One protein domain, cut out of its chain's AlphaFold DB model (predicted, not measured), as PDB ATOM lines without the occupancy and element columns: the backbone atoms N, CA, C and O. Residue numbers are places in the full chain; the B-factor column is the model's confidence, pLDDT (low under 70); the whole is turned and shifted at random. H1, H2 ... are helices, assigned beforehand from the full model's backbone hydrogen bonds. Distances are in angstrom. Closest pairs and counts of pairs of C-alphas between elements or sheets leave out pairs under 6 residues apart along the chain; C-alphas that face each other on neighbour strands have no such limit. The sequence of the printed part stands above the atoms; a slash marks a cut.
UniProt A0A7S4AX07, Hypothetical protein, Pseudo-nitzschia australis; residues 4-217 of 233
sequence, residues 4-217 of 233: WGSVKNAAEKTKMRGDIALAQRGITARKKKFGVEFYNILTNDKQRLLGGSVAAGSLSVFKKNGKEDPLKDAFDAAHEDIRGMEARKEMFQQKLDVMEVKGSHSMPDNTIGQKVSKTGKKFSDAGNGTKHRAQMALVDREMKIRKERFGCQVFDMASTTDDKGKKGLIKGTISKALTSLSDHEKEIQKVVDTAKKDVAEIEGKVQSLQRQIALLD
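AT A GLANCE: This is residues 4 to 217 of the 233 residues of the protein "Hypothetical protein" of Pseudo-nitzschia australis (UniProt A0A7S4AX07). Two pairs of long helices make a wide V, flat as a whole: H1 and H5 run side by side in opposite ways as one arm, and the helical hairpin of H2 and H3 is the other. The arms cross where residues 28 to 39 of H1 meet residues 144 to 155 of H3, toward the last residues of both helices; the tip of the hairpin, residues 110 to 117, sticks out free at the far end of its arm, and short H4 lies in loops near the corner. The printed part has 214 residues with five named helices, in the order H1 to H5, and no named strand, and its class is all helix. It is extended, with a radius of gyration of the C-alphas of 26.1 A and spans of 85 by 64 by 27 A.

HOW THE PARTS SIT: H1, residues 4 to 48, touches H5, residues 183 to 215, at a shallow tilt of 8 degrees. The two run opposite ways, and their closest C-alphas, those of Ile 20 and Val 206, are 5.5 A apart. H1 also touches H3, residues 112 to 160, with residues 28 to 39 of H1 and residues 144 to 155 of H3 alone. Their lines are about perpendicular, at 74 degrees, and their closest C-alphas, those of Gly 35 and Gly 151, are 3.1 A apart. H2, residues 70 to 104, forms a helical hairpin with H3: they touch at a shallow tilt of 12 degrees and run opposite ways. The closest C-alphas of this hairpin, those of Lys 89 and Met 136, are 5.7 A apart. H1 and H2 are close but not clearly touching, with the C-alphas of Tyr 39 and Phe 75 closest at 8.0 A; their lines are only just about perpendicular, at 73 degrees. H3 and H5 are close but not clearly touching too, with the C-alphas of Ser 159 and Lys 196 closest at 7.5 A. H2 and H5 are apart. H4, residues 171 to 174, touches no helix. Helix packing is only just mostly aligned, with 2 of 3 touching pairs at a shallow tilt. Every O i to N i+4 pair is within hydrogen-bond range in H2, H3 and H5, against 39 of 41 in H1; H4 is too short for such a pair, and its one O i to N i+3 pair is not within range.

IN THESE COORDINATES: H1 begins at C-alpha 4 (235.392, 219.918, 181.225) and measures 66.0 A from first to last C-alpha. H2 follows over 51.3 A. H3, the longest helix with 49 residues, begins at C-alpha 112 (224.246, 301.931, 179.552) and spans 73.0 A. H4 has four residues. H5 measures 47.8 A and ends at C-alpha 215 (217.879, 219.017, 180.017).

THE WHOLE: The two C-alphas farthest apart, those of Gly 5 and Asn 110, are 87.6 A apart, while the first and last printed C-alphas, those of Trp 4 and Asp 217, are 14.8 A apart. Residues 110 to 117, of which 112 to 117 belong to H3, stand free; the body without them spans 83 by 59 by 27 A. The printed part has no cut. The link from H1 to H2, residues 49 to 69, is long; those from H2 to H3, H3 to H4 and H4 to H5 are short. The mean pLDDT of the printed part of the model is 77.1, and 54 residues are under 70: residues 45 to 68, 103 to 107, 160 to 182, and 184 to 185. H4 has a mean pLDDT of 44.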
ATOM      1  N   TRP A   4     235.592 219.080 182.413       71.62
ATOM      2  CA  TRP A   4     235.392 219.918 181.225       71.62
ATOM      3  C   TRP A   4     233.956 219.936 180.676       71.62
ATOM      4  O   TRP A   4     233.510 220.969 180.181       71.62
ATOM      5  N   GLY A   5     233.221 218.824 180.765       73.25
ATOM      6  CA  GLY A   5     231.808 218.766 180.374       73.25
ATOM      7  C   GLY A   5     230.919 219.543 181.346       73.25
ATOM      8  O   GLY A   5     230.046 220.294 180.923       73.25
ATOM      9  N   SER A   6     231.209 219.452 182.647       74.69
ATOM     10  CA  SER A   6     230.490 220.209 183.680       74.69
ATOM     11  C   SER A   6     230.678 221.721 183.528       74.69
ATOM     12  O   SER A   6     229.718 222.476 183.665       74.69
ATOM     13  N   VAL A   7     231.899 222.173 183.223       76.44
ATOM     14  CA  VAL A   7     232.196 223.603 183.030       76.44
ATOM     15  C   VAL A   7     231.480 224.159 181.794       76.44
ATOM     16  O   VAL A   7     230.901 225.243 181.865       76.44
ATOM     17  N   LYS A   8     231.448 223.409 180.682       81.81
ATOM     18  CA  LYS A   8     230.708 223.810 179.472       81.81
ATOM     19  C   LYS A   8     229.203 223.919 179.735       81.81
ATOM     20  O   LYS A   8     228.620 224.957 179.427       81.81
ATOM     21  N   ASN A   9     228.609 222.927 180.400       83.38
ATOM     22  CA  ASN A   9     227.184 222.949 180.747       83.38
ATOM     23  C   ASN A   9     226.843 224.104 181.708       83.38
ATOM     24  O   ASN A   9     225.792 224.731 181.583       83.38
ATOM     25  N   ALA A  10     227.730 224.430 182.655       84.25
ATOM     26  CA  ALA A  10     227.540 225.554 183.573       84.25
ATOM     27  C   ALA A  10     227.593 226.920 182.861       84.25
ATOM     28  O   ALA A  10     226.773 227.804 183.143       84.25
ATOM     29  N   ALA A  11     228.518 227.091 181.912       86.50
ATOM     30  CA  ALA A  11     228.602 228.297 181.093       86.50
ATOM     31  C   ALA A  11     227.343 228.476 180.226       86.50
ATOM     32  O   ALA A  11     226.767 229.564 180.180       86.50
ATOM     33  N   GLU A  12     226.866 227.396 179.608       86.31
ATOM     34  CA  GLU A  12     225.665 227.405 178.771       86.31
ATOM     35  C   GLU A  12     224.394 227.715 179.577       86.31
ATOM     36  O   GLU A  12     223.599 228.570 179.181       86.31
ATOM     37  N   LYS A  13     224.247 227.138 180.778       87.19
ATOM     38  CA  LYS A  13     223.170 227.498 181.721       87.19
ATOM     39  C   LYS A  13     223.200 228.967 182.109       87.19
ATOM     40  O   LYS A  13     222.152 229.605 182.171       87.19
ATOM     41  N   THR A  14     224.382 229.512 182.379       90.12
ATOM     42  CA  THR A  14     224.526 230.924 182.755       90.12
ATOM     43  C   THR A  14     224.098 231.836 181.609       90.12
ATOM     44  O   THR A  14     223.352 232.789 181.836       90.12
ATOM     45  N   LYS A  15     224.485 231.499 180.372       92.44
ATOM     46  CA  LYS A  15     224.032 232.202 179.169       92.44
ATOM     47  C   LYS A  15     222.504 232.168 179.043       92.44
ATOM     48  O   LYS A  15     221.886 233.225 178.968       92.44
ATOM     49  N   MET A  16     221.891 230.986 179.126       90.75
ATOM     50  CA  MET A  16     220.430 230.852 179.036       90.75
ATOM     51  C   MET A  16     219.688 231.579 180.165       90.75
ATOM     52  O   MET A  16     218.629 232.154 179.929       90.75
ATOM     53  N   ARG A  17     220.238 231.619 181.387       90.00
ATOM     54  CA  ARG A  17     219.683 232.434 182.487       90.00
ATOM     55  C   ARG A  17     219.730 233.931 182.168       90.00
ATOM     56  O   ARG A  17     218.775 234.641 182.478       90.00
ATOM     57  N   GLY A  18     220.805 234.399 181.532       92.00
ATOM     58  CA  GLY A  18     220.903 235.765 181.012       92.00
ATOM     59  C   GLY A  18     219.822 236.064 179.971       92.00
ATOM     60  O   GLY A  18     219.122 237.073 180.083       92.00
ATOM     61  N   ASP A  19     219.619 235.150 179.023       90.69
ATOM     62  CA  ASP A  19     218.597 235.277 177.978       90.69
ATOM     63  C   ASP A  19     217.170 235.265 178.561       90.69
ATOM     64  O   ASP A  19     216.331 236.077 178.165       90.69
ATOM     65  N   ILE A  20     216.901 234.429 179.573       89.81
ATOM     66  CA  ILE A  20     215.631 234.436 180.321       89.81
ATOM     67  C   ILE A  20     215.404 235.790 180.999       89.81
ATOM     68  O   ILE A  20     214.310 236.347 180.903       89.81
ATOM     69  N   ALA A  21     216.420 236.353 181.660       91.50
ATOM     70  CA  ALA A  21     216.296 237.650 182.322       91.50
ATOM     71  C   ALA A  21     216.002 238.781 181.316       91.50
ATOM     72  O   ALA A  21     215.196 239.673 181.595       91.50
ATOM     73  N   LEU A  22     216.610 238.737 180.126       93.06
ATOM     74  CA  LEU A  22     216.303 239.666 179.035       93.06
ATOM     75  C   LEU A  22     214.869 239.487 178.520       93.06
ATOM     76  O   LEU A  22     214.156 240.478 178.345       93.06
ATOM     77  N   ALA A  23     214.410 238.249 178.345       89.44
ATOM     78  CA  ALA A  23     213.041 237.960 177.927       89.44
ATOM     79  C   ALA A  23     212.003 238.430 178.966       89.44
ATOM     80  O   ALA A  23     211.017 239.071 178.604       89.44
ATOM     81  N   GLN A  24     212.253 238.239 180.266       91.06
ATOM     82  CA  GLN A  24     211.394 238.750 181.346       91.06
ATOM     83  C   GLN A  24     211.303 240.285 181.356       91.06
ATOM     84  O   GLN A  24     210.226 240.861 181.565       91.06
ATOM     85  N   ARG A  25     212.417 240.973 181.070       90.56
ATOM     86  CA  ARG A  25     212.405 242.427 180.843       90.56
ATOM     87  C   ARG A  25     211.551 242.790 179.629       90.56
ATOM     88  O   ARG A  25     210.810 243.768 179.698       90.56
ATOM     89  N   GLY A  26     211.600 241.986 178.565       90.06
ATOM     90  CA  GLY A  26     210.745 242.109 177.383       90.06
ATOM     91  C   GLY A  26     209.249 242.009 177.702       90.06
ATOM     92  O   GLY A  26     208.487 242.886 177.299       90.06
ATOM     93  N   ILE A  27     208.837 241.019 178.505       90.12
ATOM     94  CA  ILE A  27     207.444 240.873 178.977       90.12
ATOM     95  C   ILE A  27     207.004 242.139 179.711       90.12
ATOM     96  O   ILE A  27     205.971 242.731 179.397       90.12
ATOM     97  N   THR A  28     207.821 242.602 180.659       92.19
ATOM     98  CA  THR A  28     207.518 243.807 181.441       92.19
ATOM     99  C   THR A  28     207.410 245.037 180.540       92.19
ATOM    100  O   THR A  28     206.460 245.809 180.658       92.19
ATOM    101  N   ALA A  29     208.343 245.214 179.602       92.31
ATOM    102  CA  ALA A  29     208.310 246.307 178.637       92.31
ATOM    103  C   ALA A  29     207.046 246.263 177.765       92.31
ATOM    104  O   ALA A  29     206.456 247.312 177.493       92.31
ATOM    105  N   ARG A  30     206.578 245.068 177.378       92.19
ATOM    106  CA  ARG A  30     205.349 244.939 176.595       92.19
ATOM    107  C   ARG A  30     204.102 245.283 177.402       92.19
ATOM    108  O   ARG A  30     203.280 246.043 176.896       92.19
ATOM    109  N   LYS A  31     203.998 244.821 178.654       92.44
ATOM    110  CA  LYS A  31     202.904 245.195 179.573       92.44
ATOM    111  C   LYS A  31     202.846 246.710 179.803       92.44
ATOM    112  O   LYS A  31     201.778 247.314 179.752       92.44
ATOM    113  N   LYS A  32     204.009 247.347 179.970       92.94
ATOM    114  CA  LYS A  32     204.130 248.808 180.081       92.94
ATOM    115  C   LYS A  32     203.634 249.528 178.826       92.94
ATOM    116  O   LYS A  32     202.843 250.462 178.929       92.94
ATOM    117  N   LYS A  33     204.060 249.075 177.639       92.56
ATOM    118  CA  LYS A  33     203.609 249.624 176.349       92.56
ATOM    119  C   LYS A  33     202.097 249.467 176.170       92.56
ATOM    120  O   LYS A  33     201.440 250.429 175.787       92.56
ATOM    121  N   PHE A  34     201.562 248.294 176.509       91.44
ATOM    122  CA  PHE A  34     200.123 248.036 176.528       91.44
ATOM    123  C   PHE A  34     199.380 249.050 177.407       91.44
ATOM    124  O   PHE A  34     198.393 249.611 176.956       91.44
ATOM    125  N   GLY A  35     199.883 249.367 178.603       89.19
ATOM    126  CA  GLY A  35     199.277 250.383 179.473       89.19
ATOM    127  C   GLY A  35     199.135 251.753 178.853       89.19
ATOM    128  O   GLY A  35     198.095 252.388 178.983       89.19
ATOM    129  N   VAL A  36     200.180 252.203 178.159       91.69
ATOM    130  CA  VAL A  36     200.160 253.492 177.468       91.69
ATOM    131  C   VAL A  36     199.137 253.478 176.332       91.69
ATOM    132  O   VAL A  36     198.345 254.412 176.231       91.69
ATOM    133  N   GLU A  37     199.127 252.428 175.507       89.19
ATOM    134  CA  GLU A  37     198.181 252.267 174.390       89.19
ATOM    135  C   GLU A  37     196.735 252.197 174.900       89.19
ATOM    136  O   GLU A  37     195.885 252.970 174.467       89.19
ATOM    137  N   PHE A  38     196.486 251.335 175.883       85.75
ATOM    138  CA  PHE A  38     195.176 251.107 176.477       85.75
ATOM    139  C   PHE A  38     194.643 252.361 177.179       85.75
ATOM    140  O   PHE A  38     193.525 252.782 176.902       85.75
ATOM    141  N   TYR A  39     195.455 253.022 178.011       87.00
ATOM    142  CA  TYR A  39     195.058 254.271 178.664       87.00
ATOM    143  C   TYR A  39     194.716 255.361 177.645       87.00
ATOM    144  O   TYR A  39     193.690 256.020 177.780       87.00
ATOM    145  N   ASN A  40     195.553 255.543 176.615       87.00
ATOM    146  CA  ASN A  40     195.311 256.559 175.594       87.00
ATOM    147  C   ASN A  40     193.996 256.306 174.849       87.00
ATOM    148  O   ASN A  40     193.261 257.257 174.608       87.00
ATOM    149  N   ILE A  41     193.682 255.048 174.528       82.94
ATOM    150  CA  ILE A  41     192.407 254.671 173.912       82.94
ATOM    151  C   ILE A  41     191.248 255.060 174.839       82.94
ATOM    152  O   ILE A  41     190.390 255.835 174.422       82.94
ATOM    153  N   LEU A  42     191.284 254.651 176.114       78.62
ATOM    154  CA  LEU A  42     190.237 254.984 177.093       78.62
ATOM    155  C   LEU A  42     190.036 256.499 177.273       78.62
ATOM    156  O   LEU A  42     188.917 256.956 177.496       78.62
ATOM    157  N   THR A  43     191.102 257.300 177.186       78.50
ATOM    158  CA  THR A  43     190.999 258.762 177.322       78.50
ATOM    159  C   THR A  43     190.627 259.486 176.033       78.50
ATOM    160  O   THR A  43     189.953 260.510 176.103       78.50
ATOM    161  N   ASN A  44     191.030 258.976 174.866       73.38
ATOM    162  CA  ASN A  44     190.706 259.579 173.568       73.38
ATOM    163  C   ASN A  44     189.204 259.491 173.257       73.38
ATOM    164  O   ASN A  44     188.675 260.331 172.525       73.38
ATOM    165  N   ASP A  45     188.496 258.537 173.863       58.91
ATOM    166  CA  ASP A  45     187.043 258.408 173.742       58.91
ATOM    167  C   ASP A  45     186.302 259.649 174.277       58.91
ATOM    168  O   ASP A  45     185.317 260.099 173.691       58.91
ATOM    169  N   LYS A  46     186.858 260.324 175.299       52.22
ATOM    170  CA  LYS A  46     186.311 261.589 175.818       52.22
ATOM    171  C   LYS A  46     186.335 262.729 174.805       52.22
ATOM    172  O   LYS A  46     185.579 263.668 174.999       52.22
ATOM    173  N   GLN A  47     187.189 262.683 173.778       47.66
ATOM    174  CA  GLN A  47     187.222 263.693 172.711       47.66
ATOM    175  C   GLN A  47     186.344 263.312 171.514       47.66
ATOM    176  O   GLN A  47     185.772 264.195 170.879       47.66
ATOM    177  N   ARG A  48     186.190 262.015 171.218       47.31
ATOM    178  CA  ARG A  48     185.341 261.534 170.112       47.31
ATOM    179  C   ARG A  48     183.849 261.548 170.440       47.31
ATOM    180  O   ARG A  48     183.041 261.770 169.545       47.31
ATOM    181  N   LEU A  49     183.491 261.379 171.712       43.78
ATOM    182  CA  LEU A  49     182.116 261.482 172.205       43.78
ATOM    183  C   LEU A  49     181.680 262.920 172.529       43.78
ATOM    184  O   LEU A  49     180.606 263.094 173.090       43.78
ATOM    185  N   LEU A  50     182.431 263.965 172.149       41.69
ATOM    186  CA  LEU A  50     182.045 265.379 172.337       41.69
ATOM    187  C   LEU A  50     180.928 265.852 171.385       41.69
ATOM    188  O   LEU A  50     181.012 266.905 170.761       41.69
ATOM    189  N   GLY A  51     179.845 265.080 171.338       40.06
ATOM    190  CA  GLY A  51     178.476 265.593 171.321       40.06
ATOM    191  C   GLY A  51     177.715 265.309 172.631       40.06
ATOM    192  O   GLY A  51     176.555 265.687 172.749       40.06
ATOM    193  N   GLY A  52     178.326 264.652 173.625       39.00
ATOM    194  CA  GLY A  52     177.691 264.320 174.898       39.00
ATOM    195  C   GLY A  52     178.715 264.022 175.991       39.00
ATOM    196  O   GLY A  52     179.661 263.269 175.796       39.00
ATOM    197  N   SER A  53     178.530 264.628 177.163       38.78
ATOM    198  CA  SER A  53     179.343 264.389 178.358       38.78
ATOM    199  C   SER A  53     179.152 262.950 178.842       38.78
ATOM    200  O   SER A  53     178.303 262.661 179.684       38.78
ATOM    201  N   VAL A  54     179.904 262.013 178.272       43.69
ATOM    202  CA  VAL A  54     179.913 260.643 178.763       43.69
ATOM    203  C   VAL A  54     180.959 260.567 179.872       43.69
ATOM    204  O   VAL A  54     182.165 260.634 179.636       43.69
ATOM    205  N   ALA A  55     180.474 260.496 181.113       46.97
ATOM    206  CA  ALA A  55     181.305 260.316 182.294       46.97
ATOM    207  C   ALA A  55     182.240 259.108 182.112       46.97
ATOM    208  O   ALA A  55     181.845 258.081 181.558       46.97
ATOM    209  N   ALA A  56     183.460 259.222 182.643       45.84
ATOM    210  CA  ALA A  56     184.550 258.242 182.540       45.84
ATOM    211  C   ALA A  56     184.185 256.792 182.951       45.84
ATOM    212  O   ALA A  56     184.944 255.872 182.681       45.84
ATOM    213  N   GLY A  57     183.011 256.576 183.554       44.94
ATOM    214  CA  GLY A  57     182.476 255.273 183.950       44.94
ATOM    215  C   GLY A  57     181.414 254.661 183.026       44.94
ATOM    216  O   GLY A  57     180.744 253.729 183.461       44.94
ATOM    217  N   SER A  58     181.197 255.175 181.808       49.06
ATOM    218  CA  SER A  58     180.211 254.606 180.863       49.06
ATOM    219  C   SER A  58     180.816 253.760 179.742       49.06
ATOM    220  O   SER A  58     180.070 253.287 178.881       49.06
ATOM    221  N   LEU A  59     182.138 253.576 179.719       57.28
ATOM    222  CA  LEU A  59     182.747 252.610 178.813       57.28
ATOM    223  C   LEU A  59     182.164 251.235 179.145       57.28
ATOM    224  O   LEU A  59     182.244 250.785 180.285       57.28
ATOM    225  N   SER A  60     181.573 250.580 178.149       57.47
ATOM    226  CA  SER A  60     181.018 249.218 178.215       57.47
ATOM    227  C   SER A  60     182.026 248.169 178.700       57.47
ATOM    228  O   SER A  60     181.637 247.074 179.105       57.47
ATOM    229  N   VAL A  61     183.312 248.529 178.696       58.88
ATOM    230  CA  VAL A  61     184.431 247.786 179.283       58.88
ATOM    231  C   VAL A  61     184.311 247.668 180.807       58.88
ATOM    232  O   VAL A  61     184.672 246.632 181.359       58.88
ATOM    233  N   PHE A  62     183.791 248.693 181.488       66.88
ATOM    234  CA  PHE A  62     183.558 248.675 182.930       66.88
ATOM    235  C   PHE A  62     182.160 248.123 183.197       66.88
ATOM    236  O   PHE A  62     181.150 248.654 182.721       66.88
ATOM    237  N   LYS A  63     182.061 247.031 183.954       57.75
ATOM    238  CA  LYS A  63     180.757 246.398 184.179       57.75
ATOM    239  C   LYS A  63     179.829 247.313 184.981       57.75
ATOM    240  O   LYS A  63     180.124 247.682 186.110       57.75
ATOM    241  N   LYS A  64     178.614 247.540 184.472       53.53
ATOM    242  CA  LYS A  64     177.484 248.157 185.204       53.53
ATOM    243  C   LYS A  64     176.836 247.233 186.253       53.53
ATOM    244  O   LYS A  64     175.705 247.467 186.665       53.53
ATOM    245  N   ASN A  65     177.507 246.175 186.708       49.03
ATOM    246  CA  ASN A  65     176.869 245.132 187.527       49.03
ATOM    247  C   ASN A  65     176.826 245.451 189.034       49.03
ATOM    248  O   ASN A  65     176.861 244.529 189.845       49.03
ATOM    249  N   GLY A  66     176.771 246.731 189.420       51.12
ATOM    250  CA  GLY A  66     176.564 247.167 190.810       51.12
ATOM    251  C   GLY A  66     177.628 246.725 191.829       51.12
ATOM    252  O   GLY A  66     177.462 246.982 193.014       51.12
ATOM    253  N   LYS A  67     178.705 246.066 191.388       57.41
ATOM    254  CA  LYS A  67     179.892 245.722 192.175       57.41
ATOM    255  C   LYS A  67     181.072 246.502 191.616       57.41
ATOM    256  O   LYS A  67     181.184 246.608 190.396       57.41
ATOM    257  N   GLU A  68     181.898 247.032 192.511       61.72
ATOM    258  CA  GLU A  68     183.143 247.738 192.194       61.72
ATOM    259  C   GLU A  68     183.960 246.920 191.183       61.72
ATOM    260  O   GLU A  68     184.209 245.724 191.378       61.72
ATOM    261  N   ASP A  69     184.268 247.540 190.043       73.56
ATOM    262  CA  ASP A  69     185.072 246.928 188.994       73.56
ATOM    263  C   ASP A  69     186.524 247.335 189.260       73.56
ATOM    264  O   ASP A  69     186.854 248.510 189.084       73.56
ATOM    265  N   PRO A  70     187.407 246.406 189.664       79.12
ATOM    266  CA  PRO A  70     188.785 246.744 190.016       79.12
ATOM    267  C   PRO A  70     189.544 247.388 188.848       79.12
ATOM    268  O   PRO A  70     190.502 248.129 189.064       79.12
ATOM    269  N   LEU A  71     189.110 247.138 187.605       78.44
ATOM    270  CA  LEU A  71     189.654 247.799 186.426       78.44
ATOM    271  C   LEU A  71     189.284 249.286 186.391       78.44
ATOM    272  O   LEU A  71     190.107 250.121 186.016       78.44
ATOM    273  N   LYS A  72     188.044 249.602 186.773       80.31
ATOM    274  CA  LYS A  72     187.542 250.969 186.851       80.31
ATOM    275  C   LYS A  72     188.247 251.735 187.961       80.31
ATOM    276  O   LYS A  72     188.723 252.829 187.701       80.31
ATOM    277  N   ASP A  73     188.408 251.134 189.135       83.56
ATOM    278  CA  ASP A  73     189.090 251.786 190.258       83.56
ATOM    279  C   ASP A  73     190.560 252.080 189.923       83.56
ATOM    280  O   ASP A  73     191.064 253.176 190.170       83.56
ATOM    281  N   ALA A  74     191.247 251.124 189.283       84.19
ATOM    282  CA  ALA A  74     192.613 251.320 188.807       84.19
ATOM    283  C   ALA A  74     192.705 252.418 187.734       84.19
ATOM    284  O   ALA A  74     193.677 253.179 187.709       84.19
ATOM    285  N   PHE A  75     191.708 252.507 186.849       85.44
ATOM    286  CA  PHE A  75     191.640 253.552 185.834       85.44
ATOM    287  C   PHE A  75     191.367 254.922 186.450       85.44
ATOM    288  O   PHE A  75     192.098 255.857 186.141       85.44
ATOM    289  N   ASP A  76     190.373 255.041 187.328       85.06
ATOM    290  CA  ASP A  76     189.992 256.298 187.970       85.06
ATOM    291  C   ASP A  76     191.163 256.856 188.795       85.06
ATOM    292  O   ASP A  76     191.519 258.023 188.630       85.06
ATOM    293  N   ALA A  77     191.861 256.008 189.562       87.81
ATOM    294  CA  ALA A  77     193.067 256.399 190.295       87.81
ATOM    295  C   ALA A  77     194.192 256.885 189.362       87.81
ATOM    296  O   ALA A  77     194.782 257.945 189.582       87.81
ATOM    297  N   ALA A  78     194.477 256.142 188.286       88.12
ATOM    298  CA  ALA A  78     195.486 256.543 187.308       88.12
ATOM    299  C   ALA A  78     195.092 257.835 186.570       88.12
ATOM    300  O   ALA A  78     195.950 258.661 186.254       88.12
ATOM    301  N   HIS A  79     193.802 258.012 186.296       87.62
ATOM    302  CA  HIS A  79     193.266 259.161 185.587       87.62
ATOM    303  C   HIS A  79     193.309 260.427 186.439       87.62
ATOM    304  O   HIS A  79     193.714 261.477 185.941       87.62
ATOM    305  N   GLU A  80     192.951 260.337 187.719       88.62
ATOM    306  CA  GLU A  80     193.053 261.443 188.670       88.62
ATOM    307  C   GLU A  80     194.510 261.878 188.871       88.62
ATOM    308  O   GLU A  80     194.823 263.068 188.757       88.62
ATOM    309  N   ASP A  81     195.423 260.919 189.052       90.19
ATOM    310  CA  ASP A  81     196.864 261.172 189.129       90.19
ATOM    311  C   ASP A  81     197.379 261.924 187.892       90.19
ATOM    312  O   ASP A  81     198.114 262.913 187.999       90.19
ATOM    313  N   ILE A  82     197.005 261.453 186.696       89.62
ATOM    314  CA  ILE A  82     197.426 262.054 185.427       89.62
ATOM    315  C   ILE A  82     196.828 263.445 185.256       89.62
ATOM    316  O   ILE A  82     197.563 264.364 184.903       89.62
ATOM    317  N   ARG A  83     195.556 263.642 185.604       89.00
ATOM    318  CA  ARG A  83     194.911 264.958 185.577       89.00
ATOM    319  C   ARG A  83     195.617 265.959 186.495       89.00
ATOM    320  O   ARG A  83     195.828 267.108 186.113       89.00
ATOM    321  N   GLY A  84     196.031 265.529 187.688       89.31
ATOM    322  CA  GLY A  84     196.821 266.360 188.599       89.31
ATOM    323  C   GLY A  84     198.186 266.748 188.017       89.31
ATOM    324  O   GLY A  84     198.643 267.879 188.194       89.31
ATOM    325  N   MET A  85     198.836 265.838 187.289       89.94
ATOM    326  CA  MET A  85     200.099 266.113 186.593       89.94
ATOM    327  C   MET A  85     199.917 267.032 185.378       89.94
ATOM    328  O   MET A  85     200.736 267.928 185.177       89.94
ATOM    329  N   GLU A  86     198.839 266.875 184.614       88.94
ATOM    330  CA  GLU A  86     198.486 267.764 183.500       88.94
ATOM    331  C   GLU A  86     198.276 269.202 183.985       88.94
ATOM    332  O   GLU A  86     198.865 270.124 183.422       88.94
ATOM    333  N   ALA A  87     197.567 269.401 185.101       91.38
ATOM    334  CA  ALA A  87     197.415 270.721 185.716       91.38
ATOM    335  C   ALA A  87     198.767 271.331 186.140       91.38
ATOM    336  O   ALA A  87     199.012 272.527 185.966       91.38
ATOM    337  N   ARG A  88     199.699 270.518 186.662       88.06
ATOM    338  CA  ARG A  88     201.066 270.985 186.969       88.06
ATOM    339  C   ARG A  88     201.835 271.376 185.711       88.06
ATOM    340  O   ARG A  88     202.557 272.372 185.735       88.06
ATOM    341  N   LYS A  89     201.691 270.615 184.626       90.00
ATOM    342  CA  LYS A  89     202.292 270.936 183.327       90.00
ATOM    343  C   LYS A  89     201.749 272.258 182.787       90.00
ATOM    344  O   LYS A  89     202.541 273.092 182.355       90.00
ATOM    345  N   GLU A  90     200.442 272.480 182.882       90.62
ATOM    346  CA  GLU A  90     199.799 273.732 182.477       90.62
ATOM    347  C   GLU A  90     200.324 274.925 183.287       90.62
ATOM    348  O   GLU A  90     200.675 275.948 182.709       90.62
ATOM    349  N   MET A  91     200.517 274.778 184.603       89.25
ATOM    350  CA  MET A  91     201.142 275.828 185.419       89.25
ATOM    351  C   MET A  91     202.569 276.178 184.966       89.25
ATOM    352  O   MET A  91     202.974 277.338 185.053       89.25
ATOM    353  N   PHE A  92     203.365 275.204 184.512       88.88
ATOM    354  CA  PHE A  92     204.696 275.490 183.964       88.88
ATOM    355  C   PHE A  92     204.627 276.156 182.591       88.88
ATOM    356  O   PHE A  92     205.425 277.055 182.330       88.88
ATOM    357  N   GLN A  93     203.661 275.767 181.760       89.88
ATOM    358  CA  GLN A  93     203.411 276.413 180.475       89.88
ATOM    359  C   GLN A  93     203.001 277.877 180.668       89.88
ATOM    360  O   GLN A  93     203.660 278.762 180.137       89.88
ATOM    361  N   GLN A  94     202.030 278.154 181.540       90.31
ATOM    362  CA  GLN A  94     201.609 279.520 181.864       90.31
ATOM    363  C   GLN A  94     202.777 280.378 182.380       90.31
ATOM    364  O   GLN A  94     202.885 281.556 182.048       90.31
ATOM    365  N   LYS A  95     203.700 279.803 183.168       87.56
ATOM    366  CA  LYS A  95     204.916 280.514 183.609       87.56
ATOM    367  C   LYS A  95     205.844 280.867 182.446       87.56
ATOM    368  O   LYS A  95     206.432 281.946 182.476       87.56
ATOM    369  N   LEU A  96     205.995 279.984 181.456       86.38
ATOM    370  CA  LEU A  96     206.754 280.278 180.239       86.38
ATOM    371  C   LEU A  96     206.090 281.403 179.442       86.38
ATOM    372  O   LEU A  96     206.774 282.366 179.100       86.38
ATOM    373  N   ASP A  97     204.772 281.335 179.253       87.56
ATOM    374  CA  ASP A  97     204.010 282.333 178.500       87.56
ATOM    375  C   ASP A  97     204.108 283.721 179.164       87.56
ATOM    376  O   ASP A  97     204.377 284.730 178.510       87.56
ATOM    377  N   VAL A  98     203.996 283.789 180.498       86.62
ATOM    378  CA  VAL A  98     204.172 285.042 181.257       86.62
ATOM    379  C   VAL A  98     205.590 285.604 181.109       86.62
ATOM    380  O   VAL A  98     205.755 286.824 181.036       86.62
ATOM    381  N   MET A  99     206.625 284.758 181.082       81.31
ATOM    382  CA  MET A  99     208.002 285.217 180.857       81.31
ATOM    383  C   MET A  99     208.205 285.737 179.430       81.31
ATOM    384  O   MET A  99     208.882 286.747 179.247       81.31
ATOM    385  N   GLU A 100     207.586 285.107 178.433       81.56
ATOM    386  CA  GLU A 100     207.643 285.545 177.037       81.56
ATOM    387  C   GLU A 100     206.974 286.915 176.841       81.56
ATOM    388  O   GLU A 100     207.574 287.827 176.266       81.56
ATOM    389  N   VAL A 101     205.784 287.114 177.420       81.19
ATOM    390  CA  VAL A 101     205.068 288.402 177.375       81.19
ATOM    391  C   VAL A 101     205.835 289.505 178.115       81.19
ATOM    392  O   VAL A 101     205.916 290.639 177.637       81.19
ATOM    393  N   LYS A 102     206.453 289.197 179.263       74.25
ATOM    394  CA  LYS A 102     207.300 290.163 179.990       74.25
ATOM    395  C   LYS A 102     208.561 290.539 179.209       74.25
ATOM    396  O   LYS A 102     209.003 291.684 179.295       74.25
ATOM    397  N   GLY A 103     209.119 289.607 178.437       66.38
ATOM    398  CA  GLY A 103     210.278 289.849 177.580       66.38
ATOM    399  C   GLY A 103     209.990 290.779 176.395       66.38
ATOM    400  O   GLY A 103     210.880 291.526 175.985       66.38
ATOM    401  N   SER A 104     208.759 290.776 175.871       61.53
ATOM    402  CA  SER A 104     208.360 291.564 174.693       61.53
ATOM    403  C   SER A 104     207.964 293.018 174.994       61.53
ATOM    404  O   SER A 104     208.029 293.855 174.099       61.53
ATOM    405  N   HIS A 105     207.639 293.359 176.248       60.66
ATOM    406  CA  HIS A 105     207.155 294.693 176.656       60.66
ATOM    407  C   HIS A 105     208.236 295.610 177.266       60.66
ATOM    408  O   HIS A 105     207.949 296.479 178.091       60.66
ATOM    409  N   SER A 106     209.509 295.442 176.892       63.00
ATOM    410  CA  SER A 106     210.577 296.307 177.412       63.00
ATOM    411  C   SER A 106     210.669 297.616 176.606       63.00
ATOM    412  O   SER A 106     211.062 297.584 175.440       63.00
ATOM    413  N   MET A 107     210.372 298.760 177.237       69.94
ATOM    414  CA  MET A 107     210.620 300.117 176.702       69.94
ATOM    415  C   MET A 107     212.078 300.286 176.229       69.94
ATOM    416  O   MET A 107     212.953 299.658 176.827       69.94
ATOM    417  N   PRO A 108     212.388 301.115 175.216       72.19
ATOM    418  CA  PRO A 108     213.759 301.317 174.728       72.19
ATOM    419  C   PRO A 108     214.730 301.771 175.837       72.19
ATOM    420  O   PRO A 108     214.348 302.467 176.774       72.19
ATOM    421  N   ASP A 109     215.989 301.322 175.760       75.25
ATOM    422  CA  ASP A 109     217.028 301.645 176.751       75.25
ATOM    423  C   ASP A 109     217.624 303.034 176.521       75.25
ATOM    424  O   ASP A 109     218.233 303.271 175.479       75.25
ATOM    425  N   ASN A 110     217.548 303.908 177.529       78.81
ATOM    426  CA  ASN A 110     218.084 305.272 177.460       78.81
ATOM    427  C   ASN A 110     219.485 305.402 178.095       78.81
ATOM    428  O   ASN A 110     220.138 306.429 177.937       78.81
ATOM    429  N   THR A 111     219.972 304.380 178.814       82.50
ATOM    430  CA  THR A 111     221.272 304.414 179.520       82.50
ATOM    431  C   THR A 111     222.039 303.084 179.441       82.50
ATOM    432  O   THR A 111     221.449 302.010 179.316       82.50
ATOM    433  N   ILE A 112     223.375 303.129 179.557       78.44
ATOM    434  CA  ILE A 112     224.246 301.931 179.552       78.44
ATOM    435  C   ILE A 112     223.918 300.990 180.728       78.44
ATOM    436  O   ILE A 112     223.874 299.773 180.548       78.44
ATOM    437  N   GLY A 113     223.606 301.535 181.911       80.06
ATOM    438  CA  GLY A 113     223.190 300.742 183.077       80.06
ATOM    439  C   GLY A 113     221.888 299.961 182.850       80.06
ATOM    440  O   GLY A 113     221.778 298.807 183.268       80.06
ATOM    441  N   GLN A 114     220.930 300.536 182.112       80.56
ATOM    442  CA  GLN A 114     219.700 299.839 181.719       80.56
ATOM    443  C   GLN A 114     219.981 298.683 180.749       80.56
ATOM    444  O   GLN A 114     219.430 297.600 180.941       80.56
ATOM    445  N   LYS A 115     220.915 298.850 179.796       77.38
ATOM    446  CA  LYS A 115     221.338 297.766 178.889       77.38
ATOM    447  C   LYS A 115     221.928 296.577 179.649       77.38
ATOM    448  O   LYS A 115     221.541 295.441 179.394       77.38
ATOM    449  N   VAL A 116     222.824 296.822 180.612       78.06
ATOM    450  CA  VAL A 116     223.424 295.753 181.436       78.06
ATOM    451  C   VAL A 116     222.363 295.065 182.297       78.06
ATOM    452  O   VAL A 116     222.288 293.837 182.316       78.06
ATOM    453  N   SER A 117     221.483 295.838 182.945       79.38
ATOM    454  CA  SER A 117     220.382 295.295 183.752       79.38
ATOM    455  C   SER A 117     219.424 294.432 182.921       79.38
ATOM    456  O   SER A 117     219.047 293.340 183.345       79.38
ATOM    457  N   LYS A 118     219.067 294.868 181.706       79.81
ATOM    458  CA  LYS A 118     218.219 294.087 180.798       79.81
ATOM    459  C   LYS A 118     218.898 292.830 180.285       79.81
ATOM    460  O   LYS A 118     218.245 291.793 180.230       79.81
ATOM    461  N   THR A 119     220.179 292.887 179.932       77.56
ATOM    462  CA  THR A 119     220.934 291.692 179.530       77.56
ATOM    463  C   THR A 119     220.997 290.680 180.675       77.56
ATOM    464  O   THR A 119     220.733 289.501 180.452       77.56
ATOM    465  N   GLY A 120     221.233 291.136 181.912       78.75
ATOM    466  CA  GLY A 120     221.185 290.285 183.104       78.75
ATOM    467  C   GLY A 120     219.810 289.646 183.330       78.75
ATOM    468  O   GLY A 120     219.724 288.441 183.563       78.75
ATOM    469  N   LYS A 121     218.724 290.419 183.181       79.75
ATOM    470  CA  LYS A 121     217.346 289.901 183.257       79.75
ATOM    471  C   LYS A 121     217.055 288.873 182.163       79.75
ATOM    472  O   LYS A 121     216.599 287.786 182.486       79.75
ATOM    473  N   LYS A 122     217.417 289.149 180.904       78.94
ATOM    474  CA  LYS A 122     217.262 288.199 179.785       78.94
ATOM    475  C   LYS A 122     217.999 286.884 180.035       78.94
ATOM    476  O   LYS A 122     217.462 285.822 179.737       78.94
ATOM    477  N   PHE A 123     219.208 286.941 180.594       80.62
ATOM    478  CA  PHE A 123     219.970 285.740 180.934       80.62
ATOM    479  C   PHE A 123     219.313 284.946 182.076       80.62
ATOM    480  O   PHE A 123     219.162 283.730 181.980       80.62
ATOM    481  N   SER A 124     218.852 285.635 183.125       83.50
ATOM    482  CA  SER A 124     218.096 285.025 184.225       83.50
ATOM    483  C   SER A 124     216.791 284.377 183.740       83.50
ATOM    484  O   SER A 124     216.488 283.241 184.107       83.50
ATOM    485  N   ASP A 125     216.038 285.060 182.879       82.56
ATOM    486  CA  ASP A 125     214.778 284.568 182.314       82.56
ATOM    487  C   ASP A 125     215.010 283.368 181.382       82.56
ATOM    488  O   ASP A 125     214.252 282.401 181.427       82.56
ATOM    489  N   ALA A 126     216.104 283.352 180.611       82.00
ATOM    490  CA  ALA A 126     216.505 282.193 179.810       82.00
ATOM    491  C   ALA A 126     216.859 280.968 180.681       82.00
ATOM    492  O   ALA A 126     216.483 279.833 180.355       82.00
ATOM    493  N   GLY A 127     217.530 281.188 181.817       86.00
ATOM    494  CA  GLY A 127     217.816 280.146 182.808       86.00
ATOM    495  C   GLY A 127     216.538 279.568 183.424       86.00
ATOM    496  O   GLY A 127     216.344 278.348 183.444       86.00
ATOM    497  N   ASN A 128     215.619 280.437 183.849       85.62
ATOM    498  CA  ASN A 128     214.315 280.035 184.385       85.62
ATOM    499  C   ASN A 128     213.442 279.335 183.331       85.62
ATOM    500  O   ASN A 128     212.805 278.325 183.635       85.62
ATOM    501  N   GLY A 129     213.467 279.801 182.081       86.50
ATOM    502  CA  GLY A 129     212.793 279.159 180.954       86.50
ATOM    503  C   GLY A 129     213.284 277.733 180.720       86.50
ATOM    504  O   GLY A 129     212.483 276.802 180.619       86.50
ATOM    505  N   THR A 130     214.602 277.528 180.726       88.44
ATOM    506  CA  THR A 130     215.200 276.188 180.607       88.44
ATOM    507  C   THR A 130     214.788 275.285 181.769       88.44
ATOM    508  O   THR A 130     214.398 274.138 181.548       88.44
ATOM    509  N   LYS A 131     214.794 275.810 183.002       91.38
ATOM    510  CA  LYS A 131     214.348 275.075 184.193       91.38
ATOM    511  C   LYS A 131     212.890 274.625 184.076       91.38
ATOM    512  O   LYS A 131     212.598 273.466 184.362       91.38
ATOM    513  N   HIS A 132     211.983 275.498 183.641       88.12
ATOM    514  CA  HIS A 132     210.571 275.146 183.483       88.12
ATOM    515  C   HIS A 132     210.340 274.135 182.355       88.12
ATOM    516  O   HIS A 132     209.597 273.178 182.560       88.12
ATOM    517  N   ARG A 133     211.049 274.247 181.224       86.81
ATOM    518  CA  ARG A 133     211.011 273.225 180.159       86.81
ATOM    519  C   ARG A 133     211.516 271.865 180.644       86.81
ATOM    520  O   ARG A 133     210.902 270.843 180.350       86.81
ATOM    521  N   ALA A 134     212.595 271.841 181.427       92.00
ATOM    522  CA  ALA A 134     213.100 270.608 182.025       92.00
ATOM    523  C   ALA A 134     212.084 269.997 183.006       92.00
ATOM    524  O   ALA A 134     211.857 268.789 182.985       92.00
ATOM    525  N   GLN A 135     211.424 270.824 183.823       90.38
ATOM    526  CA  GLN A 135     210.356 270.376 184.724       90.38
ATOM    527  C   GLN A 135     209.155 269.808 183.961       90.38
ATOM    528  O   GLN A 135     208.647 268.761 184.349       90.38
ATOM    529  N   MET A 136     208.742 270.420 182.847       89.19
ATOM    530  CA  MET A 136     207.694 269.862 181.983       89.19
ATOM    531  C   MET A 136     208.074 268.481 181.437       89.19
ATOM    532  O   MET A 136     207.262 267.563 181.498       89.19
ATOM    533  N   ALA A 137     209.318 268.303 180.976       91.00
ATOM    534  CA  ALA A 137     209.795 267.010 180.487       91.00
ATOM    535  C   ALA A 137     209.818 265.929 181.588       91.00
ATOM    536  O   ALA A 137     209.534 264.759 181.320       91.00
ATOM    537  N   LEU A 138     210.125 266.309 182.835       92.81
ATOM    538  CA  LEU A 138     210.027 265.404 183.984       92.81
ATOM    539  C   LEU A 138     208.574 265.008 184.269       92.81
ATOM    540  O   LEU A 138     208.306 263.823 184.442       92.81
ATOM    541  N   VAL A 139     207.640 265.962 184.237       91.75
ATOM    542  CA  VAL A 139     206.204 265.682 184.408       91.75
ATOM    543  C   VAL A 139     205.689 264.764 183.292       91.75
ATOM    544  O   VAL A 139     204.996 263.792 183.576       91.75
ATOM    545  N   ASP A 140     206.090 264.984 182.037       90.94
ATOM    546  CA  ASP A 140     205.741 264.101 180.913       90.94
ATOM    547  C   ASP A 140     206.252 262.669 181.119       90.94
ATOM    548  O   ASP A 140     205.544 261.688 180.853       90.94
ATOM    549  N   ARG A 141     207.469 262.532 181.653       91.81
ATOM    550  CA  ARG A 141     208.031 261.229 182.013       91.81
ATOM    551  C   ARG A 141     207.252 260.572 183.154       91.81
ATOM    552  O   ARG A 141     206.988 259.374 183.076       91.81
ATOM    553  N   GLU A 142     206.880 261.316 184.190       91.25
ATOM    554  CA  GLU A 142     206.087 260.802 185.313       91.25
ATOM    555  C   GLU A 142     204.694 260.346 184.867       91.25
ATOM    556  O   GLU A 142     204.277 259.238 185.211       91.25
ATOM    557  N   MET A 143     204.019 261.131 184.019       89.94
ATOM    558  CA  MET A 143     202.742 260.750 183.407       89.94
ATOM    559  C   MET A 143     202.868 259.435 182.643       89.94
ATOM    560  O   MET A 143     202.052 258.528 182.824       89.94
ATOM    561  N   LYS A 144     203.923 259.283 181.836       92.75
ATOM    562  CA  LYS A 144     204.195 258.030 181.127       92.75
ATOM    563  C   LYS A 144     204.381 256.860 182.094       92.75
ATOM    564  O   LYS A 144     203.772 255.817 181.888       92.75
ATOM    565  N   ILE A 145     205.152 257.031 183.169       92.19
ATOM    566  CA  ILE A 145     205.372 255.982 184.180       92.19
ATOM    567  C   ILE A 145     204.054 255.563 184.851       92.19
ATOM    568  O   ILE A 145     203.851 254.372 185.095       92.19
ATOM    569  N   ARG A 146     203.133 256.498 185.128       90.62
ATOM    570  CA  ARG A 146     201.810 256.154 185.682       90.62
ATOM    571  C   ARG A 146     200.966 255.347 184.699       90.62
ATOM    572  O   ARG A 146     200.424 254.320 185.099       90.62
ATOM    573  N   LYS A 147     200.945 255.725 183.414       92.19
ATOM    574  CA  LYS A 147     200.281 254.942 182.351       92.19
ATOM    575  C   LYS A 147     200.874 253.534 182.217       92.19
ATOM    576  O   LYS A 147     200.147 252.554 182.096       92.19
ATOM    577  N   GLU A 148     202.199 253.422 182.282       92.00
ATOM    578  CA  GLU A 148     202.903 252.136 182.255       92.00
ATOM    579  C   GLU A 148     202.530 251.248 183.455       92.00
ATOM    580  O   GLU A 148     202.268 250.057 183.280       92.00
ATOM    581  N   ARG A 149     202.476 251.819 184.668       90.75
ATOM    582  CA  ARG A 149     202.101 251.100 185.898       90.75
ATOM    583  C   ARG A 149     200.657 250.612 185.853       90.75
ATOM    584  O   ARG A 149     200.407 249.461 186.207       90.75
ATOM    585  N   PHE A 150     199.746 251.462 185.384       90.06
ATOM    586  CA  PHE A 150     198.360 251.093 185.114       90.06
ATOM    587  C   PHE A 150     198.296 249.894 184.157       90.06
ATOM    588  O   PHE A 150     197.674 248.888 184.478       90.06
ATOM    589  N   GLY A 151     199.045 249.920 183.050       86.38
ATOM    590  CA  GLY A 151     199.129 248.793 182.114       86.38
ATOM    591  C   GLY A 151     199.527 247.466 182.720       86.38
ATOM    592  O   GLY A 151     198.923 246.447 182.402       86.38
ATOM    593  N   CYS A 152     200.536 247.467 183.590       88.31
ATOM    594  CA  CYS A 152     200.949 246.252 184.282       88.31
ATOM    595  C   CYS A 152     199.811 245.676 185.134       88.31
ATOM    596  O   CYS A 152     199.557 244.479 185.054       88.31
ATOM    597  N   GLN A 153     199.099 246.522 185.885       86.69
ATOM    598  CA  GLN A 153     197.970 246.097 186.720       86.69
ATOM    599  C   GLN A 153     196.809 245.565 185.874       86.69
ATOM    600  O   GLN A 153     196.290 244.483 186.135       86.69
ATOM    601  N   VAL A 154     196.434 246.300 184.824       85.31
ATOM    602  CA  VAL A 154     195.322 245.930 183.942       85.31
ATOM    603  C   VAL A 154     195.616 244.666 183.152       85.31
ATOM    604  O   VAL A 154     194.730 243.836 182.984       85.31
ATOM    605  N   PHE A 155     196.840 244.504 182.655       85.19
ATOM    606  CA  PHE A 155     197.186 243.341 181.848       85.19
ATOM    607  C   PHE A 155     197.007 242.040 182.636       85.19
ATOM    608  O   PHE A 155     196.451 241.084 182.105       85.19
ATOM    609  N   ASP A 156     197.415 242.022 183.907       83.19
ATOM    610  CA  ASP A 156     197.263 240.852 184.778       83.19
ATOM    611  C   ASP A 156     195.779 240.553 185.080       83.19
ATOM    612  O   ASP A 156     195.355 239.394 185.127       83.19
ATOM    613  N   MET A 157     194.942 241.589 185.194       80.25
ATOM    614  CA  MET A 157     193.486 241.426 185.287       80.25
ATOM    615  C   MET A 157     192.880 240.913 183.968       80.25
ATOM    616  O   MET A 157     191.987 240.069 183.970       80.25
ATOM    617  N   ALA A 158     193.375 241.384 182.822       73.81
ATOM    618  CA  ALA A 158     192.869 241.010 181.505       73.81
ATOM    619  C   ALA A 158     193.301 239.600 181.061       73.81
ATOM    620  O   ALA A 158     192.592 238.963 180.276       73.81
ATOM    621  N   SER A 159     194.442 239.102 181.544       70.88
ATOM    622  CA  SER A 159     194.951 237.760 181.245       70.88
ATOM    623  C   SER A 159     194.288 236.677 182.102       70.88
ATOM    624  O   SER A 159     193.889 235.642 181.578       70.88
ATOM    625  N   THR A 160     194.063 236.931 183.394       64.88
ATOM    626  CA  THR A 160     193.455 235.959 184.329       64.88
ATOM    627  C   THR A 160     191.992 235.613 184.026       64.88
ATOM    628  O   THR A 160     191.474 234.604 184.507       64.88
ATOM    629  N   THR A 161     191.310 236.414 183.206       55.34
ATOM    630  CA  THR A 161     189.905 236.175 182.831       55.34
ATOM    631  C   THR A 161     189.703 235.079 181.780       55.34
ATOM    632  O   THR A 161     188.556 234.689 181.555       55.34
ATOM    633  N   ASP A 162     190.776 234.555 181.176       49.88
ATOM    634  CA  ASP A 162     190.713 233.491 180.165       49.88
ATOM    635  C   ASP A 162     190.783 232.061 180.745       49.88
ATOM    636  O   ASP A 162     190.337 231.127 180.080       49.88
ATOM    637  N   ASP A 163     191.270 231.878 181.980       44.62
ATOM    638  CA  ASP A 163     191.783 230.575 182.454       44.62
ATOM    639  C   ASP A 163     190.835 229.722 183.317       44.62
ATOM    640  O   ASP A 163     191.208 228.661 183.816       44.62
ATOM    641  N   LYS A 164     189.581 230.132 183.526       42.94
ATOM    642  CA  LYS A 164     188.609 229.296 184.254       42.94
ATOM    643  C   LYS A 164     187.281 229.303 183.525       42.94
ATOM    644  O   LYS A 164     186.761 230.369 183.227       42.94
ATOM    645  N   GLY A 165     186.684 228.123 183.332       40.44
ATOM    646  CA  GLY A 165     185.341 227.880 182.774       40.44
ATOM    647  C   GLY A 165     184.164 228.537 183.520       40.44
ATOM    648  O   GLY A 165     183.020 228.108 183.400       40.44
ATOM    649  N   LYS A 166     184.411 229.598 184.286       40.75
ATOM    650  CA  LYS A 166     183.419 230.578 184.706       40.75
ATOM    651  C   LYS A 166     183.426 231.663 183.643       40.75
ATOM    652  O   LYS A 166     184.467 232.265 183.446       40.75
ATOM    653  N   LYS A 167     182.285 231.916 182.991       43.22
ATOM    654  CA  LYS A 167     182.032 233.058 182.088       43.22
ATOM    655  C   LYS A 167     182.718 234.329 182.618       43.22
ATOM    656  O   LYS A 167     182.173 235.042 183.459       43.22
ATOM    657  N   GLY A 168     183.954 234.525 182.176       36.56
ATOM    658  CA  GLY A 168     184.932 235.413 182.781       36.56
ATOM    659  C   GLY A 168     184.855 236.783 182.143       36.56
ATOM    660  O   GLY A 168     184.550 236.907 180.959       36.56
ATOM    661  N   LEU A 169     185.092 237.785 182.982       47.88
ATOM    662  CA  LEU A 169     184.830 239.221 182.880       47.88
ATOM    663  C   LEU A 169     184.941 239.913 181.509       47.88
ATOM    664  O   LEU A 169     184.255 240.912 181.333       47.88
ATOM    665  N   ILE A 170     185.726 239.390 180.567       47.94
ATOM    666  CA  ILE A 170     186.002 240.011 179.262       47.94
ATOM    667  C   ILE A 170     185.500 239.114 178.114       47.94
ATOM    668  O   ILE A 170     184.776 239.566 177.234       47.94
ATOM    669  N   LYS A 171     185.742 237.799 178.154       42.78
ATOM    670  CA  LYS A 171     185.330 236.879 177.075       42.78
ATOM    671  C   LYS A 171     183.823 236.592 177.030       42.78
ATOM    672  O   LYS A 171     183.258 236.404 175.957       42.78
ATOM    673  N   GLY A 172     183.154 236.566 178.188       39.44
ATOM    674  CA  GLY A 172     181.757 236.118 178.306       39.44
ATOM    675  C   GLY A 172     180.709 237.036 177.663       39.44
ATOM    676  O   GLY A 172     179.609 236.572 177.364       39.44
ATOM    677  N   THR A 173     181.050 238.304 177.427       45.12
ATOM    678  CA  THR A 173     180.143 239.296 176.825       45.12
ATOM    679  C   THR A 173     180.606 239.731 175.429       45.12
ATOM    680  O   THR A 173     179.777 240.107 174.609       45.12
ATOM    681  N   ILE A 174     181.899 239.601 175.109       48.88
ATOM    682  CA  ILE A 174     182.478 240.095 173.848       48.88
ATOM    683  C   ILE A 174     182.252 239.113 172.688       48.88
ATOM    684  O   ILE A 174     181.894 239.532 171.592       48.88
ATOM    685  N   SER A 175     182.346 237.796 172.910       40.53
ATOM    686  CA  SER A 175     182.233 236.815 171.814       40.53
ATOM    687  C   SER A 175     180.824 236.686 171.215       40.53
ATOM    688  O   SER A 175     180.689 236.252 170.076       40.53
ATOM    689  N   LYS A 176     179.767 237.080 171.945       39.69
ATOM    690  CA  LYS A 176     178.375 237.091 171.441       39.69
ATOM    691  C   LYS A 176     177.922 238.473 170.941       39.69
ATOM    692  O   LYS A 176     176.856 238.573 170.349       39.69
ATOM    693  N   ALA A 177     178.748 239.501 171.150       42.12
ATOM    694  CA  ALA A 177     178.530 240.884 170.728       42.12
ATOM    695  C   ALA A 177     179.398 241.281 169.516       42.12
ATOM    696  O   ALA A 177     179.442 242.449 169.154       42.12
ATOM    697  N   LEU A 178     180.084 240.334 168.862       39.41
ATOM    698  CA  LEU A 178     180.996 240.604 167.736       39.41
ATOM    699  C   LEU A 178     180.333 241.293 166.527       39.41
ATOM    700  O   LEU A 178     181.030 241.891 165.713       39.41
ATOM    701  N   THR A 179     179.003 241.267 166.421       45.22
ATOM    702  CA  THR A 179     178.243 242.017 165.408       45.22
ATOM    703  C   THR A 179     177.784 243.406 165.873       45.22
ATOM    704  O   THR A 179     177.312 244.177 165.045       45.22
ATOM    705  N   SER A 180     177.935 243.753 167.158       50.03
ATOM    706  CA  SER A 180     177.446 245.004 167.760       50.03
ATOM    707  C   SER A 180     178.509 245.822 168.502       50.03
ATOM    708  O   SER A 180     178.150 246.801 169.153       50.03
ATOM    709  N   LEU A 181     179.788 245.431 168.459       54.16
ATOM    710  CA  LEU A 181     180.854 246.223 169.076       54.16
ATOM    711  C   LEU A 181     181.029 247.542 168.324       54.16
ATOM    712  O   LEU A 181     181.183 247.560 167.095       54.16
ATOM    713  N   SER A 182     181.060 248.632 169.082       66.38
ATOM    714  CA  SER A 182     181.504 249.931 168.586       66.38
ATOM    715  C   SER A 182     182.942 249.829 168.056       66.38
ATOM    716  O   SER A 182     183.733 248.994 168.505       66.38
ATOM    717  N   ASP A 183     183.317 250.681 167.101       73.44
ATOM    718  CA  ASP A 183     184.681 250.679 166.549       73.44
ATOM    719  C   ASP A 183     185.757 250.902 167.628       73.44
ATOM    720  O   ASP A 183     186.883 250.425 167.498       73.44
ATOM    721  N   HIS A 184     185.376 251.543 168.733       69.12
ATOM    722  CA  HIS A 184     186.216 251.750 169.901       69.12
ATOM    723  C   HIS A 184     186.508 250.457 170.677       69.12
ATOM    724  O   HIS A 184     187.660 250.150 170.983       69.12
ATOM    725  N   GLU A 185     185.487 249.642 170.945       69.44
ATOM    726  CA  GLU A 185     185.673 248.348 171.610       69.44
ATOM    727  C   GLU A 185     186.512 247.393 170.758       69.44
ATOM    728  O   GLU A 185     187.313 246.626 171.295       69.44
ATOM    729  N   LYS A 186     186.390 247.470 169.427       76.94
ATOM    730  CA  LYS A 186     187.259 246.721 168.508       76.94
ATOM    731  C   LYS A 186     188.716 247.165 168.621       76.94
ATOM    732  O   LYS A 186     189.611 246.323 168.574       76.94
ATOM    733  N   GLU A 187     188.972 248.463 168.776       80.69
ATOM    734  CA  GLU A 187     190.322 249.000 168.967       80.69
ATOM    735  C   GLU A 187     190.924 248.550 170.305       80.69
ATOM    736  O   GLU A 187     192.057 248.061 170.343       80.69
ATOM    737  N   ILE A 188     190.134 248.611 171.379       80.38
ATOM    738  CA  ILE A 188     190.499 248.084 172.697       80.38
ATOM    739  C   ILE A 188     190.854 246.597 172.602       80.38
ATOM    740  O   ILE A 188     191.935 246.184 173.029       80.38
ATOM    741  N   GLN A 189     189.968 245.800 172.005       79.81
ATOM    742  CA  GLN A 189     190.157 244.362 171.852       79.81
ATOM    743  C   GLN A 189     191.421 244.057 171.045       79.81
ATOM    744  O   GLN A 189     192.227 243.224 171.452       79.81
ATOM    745  N   LYS A 190     191.662 244.795 169.955       86.56
ATOM    746  CA  LYS A 190     192.869 244.654 169.135       86.56
ATOM    747  C   LYS A 190     194.142 244.909 169.941       86.56
ATOM    748  O   LYS A 190     195.109 244.160 169.791       86.56
ATOM    749  N   VAL A 191     194.167 245.939 170.788       85.38
ATOM    750  CA  VAL A 191     195.333 246.237 171.635       85.38
ATOM    751  C   VAL A 191     195.551 245.152 172.686       85.38
ATOM    752  O   VAL A 191     196.688 244.714 172.873       85.38
ATOM    753  N   VAL A 192     194.481 244.665 173.316       85.38
ATOM    754  CA  VAL A 192     194.545 243.546 174.268       85.38
ATOM    755  C   VAL A 192     195.066 242.279 173.589       85.38
ATOM    756  O   VAL A 192     196.015 241.675 174.085       85.38
ATOM    757  N   ASP A 193     194.512 241.900 172.440       85.94
ATOM    758  CA  ASP A 193     194.894 240.682 171.718       85.94
ATOM    759  C   ASP A 193     196.336 240.744 171.214       85.94
ATOM    760  O   ASP A 193     197.084 239.774 171.338       85.94
ATOM    761  N   THR A 194     196.760 241.905 170.708       89.69
ATOM    762  CA  THR A 194     198.151 242.114 170.284       89.69
ATOM    763  C   THR A 194     199.094 241.986 171.478       89.69
ATOM    764  O   THR A 194     200.095 241.279 171.400       89.69
ATOM    765  N   ALA A 195     198.769 242.610 172.614       88.06
ATOM    766  CA  ALA A 195     199.589 242.511 173.816       88.06
ATOM    767  C   ALA A 195     199.656 241.075 174.358       88.06
ATOM    768  O   ALA A 195     200.733 240.626 174.744       88.06
ATOM    769  N   LYS A 196     198.537 240.338 174.346       88.12
ATOM    770  CA  LYS A 196     198.487 238.922 174.737       88.12
ATOM    771  C   LYS A 196     199.357 238.059 173.832       88.12
ATOM    772  O   LYS A 196     200.157 237.281 174.340       88.12
ATOM    773  N   LYS A 197     199.243 238.226 172.511       91.44
ATOM    774  CA  LYS A 197     200.060 237.500 171.532       91.44
ATOM    775  C   LYS A 197     201.552 237.746 171.754       91.44
ATOM    776  O   LYS A 197     202.318 236.791 171.827       91.44
ATOM    777  N   ASP A 198     201.942 239.008 171.905       90.25
ATOM    778  CA  ASP A 198     203.344 239.386 172.095       90.25
ATOM    779  C   ASP A 198     203.906 238.825 173.412       90.25
ATOM    780  O   ASP A 198     205.025 238.319 173.451       90.25
ATOM    781  N   VAL A 199     203.131 238.885 174.502       89.56
ATOM    782  CA  VAL A 199     203.540 238.323 175.799       89.56
ATOM    783  C   VAL A 199     203.644 236.801 175.727       89.56
ATOM    784  O   VAL A 199     204.661 236.262 176.156       89.56
ATOM    785  N   ALA A 200     202.672 236.122 175.115       89.44
ATOM    786  CA  ALA A 200     202.689 234.670 174.944       89.44
ATOM    787  C   ALA A 200     203.893 234.192 174.114       89.44
ATOM    788  O   ALA A 200     204.499 233.171 174.434       89.44
ATOM    789  N   GLU A 201     204.293 234.937 173.077       91.88
ATOM    790  CA  GLU A 201     205.488 234.612 172.291       91.88
ATOM    791  C   GLU A 201     206.766 234.690 173.144       91.88
ATOM    792  O   GLU A 201     207.635 233.817 173.066       91.88
ATOM    793  N   ILE A 202     206.890 235.722 173.983       90.25
ATOM    794  CA  ILE A 202     208.060 235.898 174.850       90.25
ATOM    795  C   ILE A 202     208.057 234.864 175.986       90.25
ATOM    796  O   ILE A 202     209.104 234.296 176.297       90.25
ATOM    797  N   GLU A 203     206.899 234.565 176.571       89.06
ATOM    798  CA  GLU A 203     206.742 233.508 177.579       89.06
ATOM    799  C   GLU A 203     207.079 232.128 177.008       89.06
ATOM    800  O   GLU A 203     207.797 231.362 177.653       89.06
ATOM    801  N   GLY A 204     206.672 231.833 175.770       89.00
ATOM    802  CA  GLY A 204     207.063 230.611 175.067       89.00
ATOM    803  C   GLY A 204     208.582 230.478 174.915       89.00
ATOM    804  O   GLY A 204     209.138 229.397 175.126       89.00
ATOM    805  N   LYS A 205     209.287 231.585 174.635       90.62
ATOM    806  CA  LYS A 205     210.763 231.613 174.599       90.62
ATOM    807  C   LYS A 205     211.368 231.346 175.979       90.62
ATOM    808  O   LYS A 205     212.296 230.548 176.079       90.62
ATOM    809  N   VAL A 206     210.824 231.952 177.038       90.06
ATOM    810  CA  VAL A 206     211.263 231.700 178.424       90.06
ATOM    811  C   VAL A 206     211.093 230.228 178.791       90.06
ATOM    812  O   VAL A 206     212.039 229.617 179.282       90.06
ATOM    813  N   GLN A 207     209.930 229.636 178.508       90.75
ATOM    814  CA  GLN A 207     209.664 228.226 178.795       90.75
ATOM    815  C   GLN A 207     210.591 227.294 178.004       90.75
ATOM    816  O   GLN A 207     211.087 226.314 178.555       90.75
ATOM    817  N   SER A 208     210.867 227.599 176.733       91.31
ATOM    818  CA  SER A 208     211.820 226.831 175.919       91.31
ATOM    819  C   SER A 208     213.231 226.858 176.518       91.31
ATOM    820  O   SER A 208     213.843 225.804 176.697       91.31
ATOM    821  N   LEU A 209     213.723 228.037 176.918       89.06
ATOM    822  CA  LEU A 209     215.028 228.182 177.572       89.06
ATOM    823  C   LEU A 209     215.072 227.479 178.938       89.06
ATOM    824  O   LEU A 209     216.070 226.848 179.273       89.06
ATOM    825  N   GLN A 210     213.987 227.527 179.715       89.56
ATOM    826  CA  GLN A 210     213.879 226.795 180.982       89.56
ATOM    827  C   GLN A 210     213.947 225.276 180.776       89.56
ATOM    828  O   GLN A 210     214.660 224.598 181.513       89.56
ATOM    829  N   ARG A 211     213.269 224.739 179.751       88.94
ATOM    830  CA  ARG A 211     213.356 223.313 179.392       88.94
ATOM    831  C   ARG A 211     214.768 222.921 178.959       88.94
ATOM    832  O   ARG A 211     215.244 221.866 179.359       88.94
ATOM    833  N   GLN A 212     215.456 223.770 178.194       86.19
ATOM    834  CA  GLN A 212     216.849 223.526 177.796       86.19
ATOM    835  C   GLN A 212     217.800 223.511 179.001       86.19
ATOM    836  O   GLN A 212     218.654 222.634 179.091       86.19
ATOM    837  N   ILE A 213     217.618 224.422 179.966       86.00
ATOM    838  CA  ILE A 213     218.367 224.395 181.233       86.00
ATOM    839  C   ILE A 213     218.124 223.080 181.981       86.00
ATOM    840  O   ILE A 213     219.096 222.483 182.444       86.00
ATOM    841  N   ALA A 214     216.867 222.630 182.070       86.12
ATOM    842  CA  ALA A 214     216.504 221.386 182.748       86.12
ATOM    843  C   ALA A 214     217.146 220.154 182.087       86.12
ATOM    844  O   ALA A 214     217.674 219.299 182.784       86.12
ATOM    845  N   LEU A 215     217.199 220.096 180.751       83.94
ATOM    846  CA  LEU A 215     217.879 219.017 180.017       83.94
ATOM    847  C   LEU A 215     219.402 219.001 180.226       83.94
ATOM    848  O   LEU A 215     220.037 217.957 180.099       83.94
ATOM    849  N   LEU A 216     219.999 220.153 180.534       80.44
ATOM    850  CA  LEU A 216     221.427 220.281 180.830       80.44
ATOM    851  C   LEU A 216     221.753 220.030 182.311       80.44
ATOM    852  O   LEU A 216     222.923 220.130 182.695       80.44
ATOM    853  N   ASP A 217     220.764 219.751 183.171       76.88
ATOM    854  CA  ASP A 217     220.967 219.267 184.539       76.88
ATOM    855  C   ASP A 217     221.133 217.737 184.546       76.88
ATOM    856  O   ASP A 217     220.152 217.008 184.456       76.88
TER     857      ASP A 217